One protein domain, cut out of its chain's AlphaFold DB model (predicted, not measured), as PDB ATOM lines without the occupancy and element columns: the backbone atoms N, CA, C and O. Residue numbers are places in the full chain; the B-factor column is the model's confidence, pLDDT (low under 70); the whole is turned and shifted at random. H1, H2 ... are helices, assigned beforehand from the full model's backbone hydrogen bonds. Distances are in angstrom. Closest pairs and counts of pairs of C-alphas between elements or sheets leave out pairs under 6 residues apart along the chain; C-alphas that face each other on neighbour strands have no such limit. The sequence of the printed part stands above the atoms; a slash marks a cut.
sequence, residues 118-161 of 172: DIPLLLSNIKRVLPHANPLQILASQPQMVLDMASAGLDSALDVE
ATOM      1  N   ASP A 118      37.272 -49.513  -8.553       93.31
ATOM      2  CA  ASP A 118      38.622 -49.175  -8.082       93.31
ATOM      3  C   ASP A 118      38.988 -47.733  -8.497       93.31
ATOM      4  O   ASP A 118      39.389 -47.467  -9.630       93.31
ATOM      5  N   ILE A 119      38.808 -46.773  -7.580       95.12
ATOM      6  CA  ILE A 119      39.024 -45.345  -7.843       95.12
ATOM      7  C   ILE A 119      40.479 -45.046  -8.257       95.12
ATOM      8  O   ILE A 119      40.657 -44.370  -9.273       95.12
ATOM      9  N   PRO A 120      41.531 -45.530  -7.558       95.25
ATOM     10  CA  PRO A 120      42.909 -45.384  -8.025       95.25
ATOM     11  C   PRO A 120      43.121 -45.874  -9.459       95.25
ATOM     12  O   PRO A 120      43.718 -45.155 -10.271       95.25
ATOM     13  N   LEU A 121      42.599 -47.057  -9.792       93.06
ATOM     14  CA  LEU A 121      42.702 -47.610 -11.137       93.06
ATOM     15  C   LEU A 121      41.965 -46.732 -12.156       93.06
ATOM     16  O   LEU A 121      42.553 -46.381 -13.182       93.06
ATOM     17  N   LEU A 122      40.732 -46.299 -11.861       94.19
ATOM     18  CA  LEU A 122      39.966 -45.381 -12.711       94.19
ATOM     19  C   LEU A 122      40.737 -44.087 -12.992       94.19
ATOM     20  O   LEU A 122      40.911 -43.709 -14.151       94.19
ATOM     21  N   LEU A 123      41.252 -43.424 -11.954       95.19
ATOM     22  CA  LEU A 123      41.995 -42.170 -12.107       95.19
ATOM     23  C   LEU A 123      43.290 -42.372 -12.908       95.19
ATOM     24  O   LEU A 123      43.645 -41.521 -13.731       95.19
ATOM     25  N   SER A 124      43.975 -43.504 -12.716       93.88
ATOM     26  CA  SER A 124      45.163 -43.861 -13.498       93.88
ATOM     27  C   SER A 124      44.831 -44.063 -14.981       93.88
ATOM     28  O   SER A 124      45.553 -43.566 -15.850       93.88
ATOM     29  N   ASN A 125      43.692 -44.697 -15.278       92.12
ATOM     30  CA  ASN A 125      43.209 -44.916 -16.635       92.12
ATOM     31  C   ASN A 125      42.834 -43.601 -17.320       92.12
ATOM     32  O   ASN A 125      43.249 -43.378 -18.458       92.12
ATOM     33  N   ILE A 126      42.143 -42.691 -16.622       94.50
ATOM     34  CA  ILE A 126      41.850 -41.352 -17.155       94.50
ATOM     35  C   ILE A 126      43.153 -40.630 -17.494       94.50
ATOM     36  O   ILE A 126      43.290 -40.109 -18.595       94.50
ATOM     37  N   LYS A 127      44.138 -40.634 -16.588       95.31
ATOM     38  CA  LYS A 127      45.430 -39.971 -16.819       95.31
ATOM     39  C   LYS A 127      46.207 -40.593 -17.983       95.31
ATOM     40  O   LYS A 127      46.897 -39.881 -18.704       95.31
ATOM     41  N   ARG A 128      46.100 -41.907 -18.188       93.38
ATOM     42  CA  ARG A 128      46.724 -42.603 -19.320       93.38
ATOM     43  C   ARG A 128      46.101 -42.194 -20.656       93.38
ATOM     44  O   ARG A 128      46.832 -41.988 -21.618       93.38
ATOM     45  N   VAL A 129      44.772 -42.096 -20.719       92.25
ATOM     46  CA  VAL A 129      44.037 -41.756 -21.952       92.25
ATOM     47  C   VAL A 129      44.072 -40.250 -22.235       92.25
ATOM     48  O   VAL A 129      44.190 -39.838 -23.385       92.25
ATOM     49  N   LEU A 130      44.008 -39.425 -21.190       94.69
ATOM     50  CA  LEU A 130      43.956 -37.965 -21.246       94.69
ATOM     51  C   LEU A 130      45.084 -37.358 -20.384       94.69
ATOM     52  O   LEU A 130      44.815 -36.797 -19.320       94.69
ATOM     53  N   PRO A 131      46.357 -37.422 -20.823       94.88
ATOM     54  CA  PRO A 131      47.520 -37.054 -20.001       94.88
ATOM     55  C   PRO A 131      47.571 -35.583 -19.574       94.88
ATOM     56  O   PRO A 131      48.250 -35.249 -18.605       94.88
ATOM     57  N   HIS A 132      46.856 -34.706 -20.282       96.69
ATOM     58  CA  HIS A 132      46.789 -33.274 -19.986       96.69
ATOM     59  C   HIS A 132      45.533 -32.868 -19.200       96.69
ATOM     60  O   HIS A 132      45.407 -31.703 -18.826       96.69
ATOM     61  N   ALA A 133      44.600 -33.795 -18.952       96.25
ATOM     62  CA  ALA A 133      43.376 -33.517 -18.208       96.25
ATOM     63  C   ALA A 133      43.560 -33.765 -16.703       96.25
ATOM     64  O   ALA A 133      44.361 -34.599 -16.281       96.25
ATOM     65  N   ASN A 134      42.769 -33.069 -15.880       96.81
ATOM     66  CA  ASN A 134      42.662 -33.376 -14.456       96.81
ATOM     67  C   ASN A 134      41.675 -34.543 -14.255       96.81
ATOM     68  O   ASN A 134      40.476 -34.353 -14.482       96.81
ATOM     69  N   PRO A 135      42.123 -35.729 -13.802       96.38
ATOM     70  CA  PRO A 135      41.265 -36.908 -13.725       96.38
ATOM     71  C   PRO A 135      40.107 -36.749 -12.732       96.38
ATOM     72  O   PRO A 135      39.016 -37.247 -12.998       96.38
ATOM     73  N   LEU A 136      40.295 -35.994 -11.643       97.31
ATOM     74  CA  LEU A 136      39.226 -35.718 -10.677       97.31
ATOM     75  C   LEU A 136      38.117 -34.863 -11.296       97.31
ATOM     76  O   LEU A 136      36.940 -35.108 -11.059       97.31
ATOM     77  N   GLN A 137      38.484 -33.882 -12.124       96.88
ATOM     78  CA  GLN A 137      37.509 -33.028 -12.799       96.88
ATOM     79  C   GLN A 137      36.717 -33.808 -13.851       96.88
ATOM     80  O   GLN A 137      35.510 -33.609 -13.971       96.88
ATOM     81  N   ILE A 138      37.376 -34.704 -14.591       96.38
ATOM     82  CA  ILE A 138      36.703 -35.576 -15.561       96.38
ATOM     83  C   ILE A 138      35.718 -36.503 -14.846       96.38
ATOM     84  O   ILE A 138      34.550 -36.530 -15.225       96.38
ATOM     85  N   LEU A 139      36.154 -37.185 -13.778       96.75
ATOM     86  CA  LEU A 139      35.290 -38.054 -12.978       96.75
ATOM     87  C   LEU A 139      34.083 -37.297 -12.408       96.75
ATOM     88  O   LEU A 139      32.965 -37.786 -12.502       96.75
ATOM     89  N   ALA A 140      34.297 -36.095 -11.871       96.19
ATOM     90  CA  ALA A 140      33.225 -35.276 -11.311       96.19
ATOM     91  C   ALA A 140      32.221 -34.778 -12.359       96.19
ATOM     92  O   ALA A 140      31.072 -34.521 -12.023       96.19
ATOM     93  N   SER A 141      32.658 -34.589 -13.605       96.25
ATOM     94  CA  SER A 141      31.809 -34.015 -14.654       96.25
ATOM     95  C   SER A 141      31.077 -35.085 -15.463       96.25
ATOM     96  O   SER A 141      30.028 -34.804 -16.034       96.25
ATOM     97  N   GLN A 142      31.670 -36.276 -15.597       95.62
ATOM     98  CA  GLN A 142      31.195 -37.343 -16.482       95.62
ATOM     99  C   GLN A 142      31.453 -38.734 -15.858       95.62
ATOM    100  O   GLN A 142      32.220 -39.525 -16.419       95.62
ATOM    101  N   PRO A 143      30.837 -39.057 -14.704       95.25
ATOM    102  CA  PRO A 143      31.120 -40.295 -13.974       95.25
ATOM    103  C   PRO A 143      30.774 -41.563 -14.766       95.25
ATOM    104  O   PRO A 143      31.591 -42.481 -14.829       95.25
ATOM    105  N   GLN A 144      29.622 -41.584 -15.447       93.94
ATOM    106  CA  GLN A 144      29.209 -42.709 -16.296       93.94
ATOM    107  C   GLN A 144      30.215 -42.971 -17.425       93.94
ATOM    108  O   GLN A 144      30.636 -44.104 -17.617       93.94
ATOM    109  N   MET A 145      30.676 -41.924 -18.124       93.38
ATOM    110  CA  MET A 145      31.673 -42.073 -19.193       93.38
ATOM    111  C   MET A 145      32.964 -42.713 -18.667       93.38
ATOM    112  O   MET A 145      33.556 -43.549 -19.341       93.38
ATOM    113  N   VAL A 146      33.414 -42.334 -17.467       93.19
ATOM    114  CA  VAL A 146      34.613 -42.924 -16.856       93.19
ATOM    115  C   VAL A 146      34.415 -44.414 -16.569       93.19
ATOM    116  O   VAL A 146      35.326 -45.201 -16.829       93.19
ATOM    117  N   LEU A 147      33.243 -44.808 -16.067       91.69
ATOM    118  CA  LEU A 147      32.907 -46.219 -15.864       91.69
ATOM    119  C   LEU A 147      32.830 -46.987 -17.188       91.69
ATOM    120  O   LEU A 147      33.374 -48.085 -17.280       91.69
ATOM    121  N   ASP A 148      32.235 -46.394 -18.223       90.62
ATOM    122  CA  ASP A 148      32.148 -46.987 -19.561       90.62
ATOM    123  C   ASP A 148      33.536 -47.175 -20.185       90.62
ATOM    124  O   ASP A 148      33.824 -48.187 -20.815       90.62
ATOM    125  N   MET A 149      34.444 -46.217 -19.983       85.00
ATOM    126  CA  MET A 149      35.835 -46.341 -20.421       85.00
ATOM    127  C   MET A 149      36.569 -47.467 -19.689       85.00
ATOM    128  O   MET A 149      37.421 -48.129 -20.282       85.00
ATOM    129  N   ALA A 150      36.273 -47.665 -18.405       82.62
ATOM    130  CA  ALA A 150      36.871 -48.732 -17.619       82.62
ATOM    131  C   ALA A 150      36.371 -50.105 -18.075       82.62
ATOM    132  O   ALA A 150      37.191 -50.991 -18.306       82.62
ATOM    133  N   SER A 151      35.060 -50.245 -18.290       81.44
ATOM    134  CA  SER A 151      34.444 -51.488 -18.766       81.44
ATOM    135  C   SER A 151      34.818 -51.820 -20.213       81.44
ATOM    136  O   SER A 151      35.083 -52.976 -20.525       81.44
ATOM    137  N   ALA A 152      34.920 -50.822 -21.095       79.50
ATOM    138  CA  ALA A 152      35.361 -51.017 -22.479       79.50
ATOM    139  C   ALA A 152      36.877 -51.247 -22.606       79.50
ATOM    140  O   ALA A 152      37.349 -51.743 -23.630       79.50
ATOM    141  N   GLY A 153      37.649 -50.828 -21.600       64.44
ATOM    142  CA  GLY A 153      39.105 -50.864 -21.616       64.44
ATOM    143  C   GLY A 153      39.712 -52.143 -21.049       64.44
ATOM    144  O   GLY A 153      40.751 -52.557 -21.560       64.44
ATOM    145  N   LEU A 154      39.123 -52.739 -20.002       52.62
ATOM    146  CA  LEU A 154      39.663 -53.894 -19.271       52.62
ATOM    147  C   LEU A 154      38.557 -54.593 -18.444       52.62
ATOM    148  O   LEU A 154      37.985 -53.962 -17.557       52.62
ATOM    149  N   ASP A 155      38.375 -55.911 -18.608       50.28
ATOM    150  CA  ASP A 155      37.598 -56.773 -17.682       50.28
ATOM    151  C   ASP A 155      38.062 -56.635 -16.206       50.28
ATOM    152  O   ASP A 155      37.336 -56.949 -15.271       50.28
ATOM    153  N   SER A 156      39.257 -56.089 -15.956       52.69
ATOM    154  CA  SER A 156      39.892 -56.035 -14.632       52.69
ATOM    155  C   SER A 156      39.482 -54.872 -13.712       52.69
ATOM    156  O   SER A 156      39.957 -54.829 -12.583       52.69
ATOM    157  N   ALA A 157      38.672 -53.899 -14.155       51.53
ATOM    158  CA  ALA A 157      38.299 -52.747 -13.309       51.53
ATOM    159  C   ALA A 157      36.976 -52.925 -12.543       51.53
ATOM    160  O   ALA A 157      36.713 -52.181 -11.593       51.53
ATOM    161  N   LEU A 158      36.145 -53.881 -12.972       53.75
ATOM    162  CA  LEU A 158      34.840 -54.182 -12.377       53.75
ATOM    163  C   LEU A 158      34.772 -55.589 -11.758       53.75
ATOM    164  O   LEU A 158      33.853 -55.842 -10.979       53.75
ATOM    165  N   ASP A 159      35.757 -56.456 -12.022       52.22
ATOM    166  CA  ASP A 159      35.937 -57.723 -11.306       52.22
ATOM    167  C   ASP A 159      36.549 -57.477  -9.922       52.22
ATOM    168  O   ASP A 159      37.761 -57.509  -9.714       52.22
ATOM    169  N   VAL A 160      35.677 -57.244  -8.945       51.75
ATOM    170  CA  VAL A 160      35.976 -57.535  -7.541       51.75
ATOM    171  C   VAL A 160      35.072 -58.689  -7.124       51.75
ATOM    172  O   VAL A 160      34.058 -58.513  -6.446       51.75
ATOM    173  N   GLU A 161      35.428 -59.894  -7.571       47.72
ATOM    174  CA  GLU A 161      35.044 -61.111  -6.866       47.72
ATOM    175  C   GLU A 161      35.708 -61.090  -5.480       47.72
ATOM    176  O   GLU A 161      36.929 -60.981  -5.364       47.72
TER     177      GLU A 161
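This is residues 118 to 161 of the 172 residues of an uncharacterized protein of Chlamydomonas eustigma (UniProt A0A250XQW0). Three short helices form a small triangle: H2 and H3 follow each other round a sharp corner at Gln 142, and H1 packs across both of them. Beyond H3, residues 154 to 161 hold no named element and trail away to one end of the longest axis. The printed part has 44 residues, with three named helices in the order H1, H2, H3 and no named strand, and its class is all helix. It is compact, with a radius of gyration of the C-alphas of 9.9 A, yet elongated in outline, spanning 31 by 17 by 16 A.

H1, residues 119 to 129, touches H2, residues 135 to 141, about perpendicular at 80 degrees; their closest C-alphas, those of Leu 123 and Pro 135, are 5.6 A apart. H1 also touches H3, residues 143 to 153, about perpendicular at 74 degrees; their closest C-alphas, those of Leu 122 and Ala 150, are 6.7 A apart. H2 and H3 are close but not clearly touching, and run opposite ways at a steep tilt of 55 degrees; their closest C-alphas, those of Leu 139 and Val 146, are 6.3 A apart. In H1, H2 and H3 every O i to N i+4 pair is within hydrogen-bond range.

H1 begins at C-alpha 119, at (39.024, -45.345, -7.843), and measures 15.4 A from first to last C-alpha. H2 begins at C-alpha 135, at (41.265, -36.908, -13.725), and measures 9.9 A. H3 measures 15.3 A and ends at C-alpha 153, at (39.105, -50.864, -21.616).

The two C-alphas farthest apart, those of His 132 and Glu 161, are 32.9 A apart. The links from H1 to H2 and from H2 to H3 are tight, with 5 residues and 1 residue between the helices. Residues 140 to 145, of which 143 to 145 belong to H3, stand free. The printed part has no cut. Its mean pLDDT is 85.1, and residues 153 to 161 are under 70.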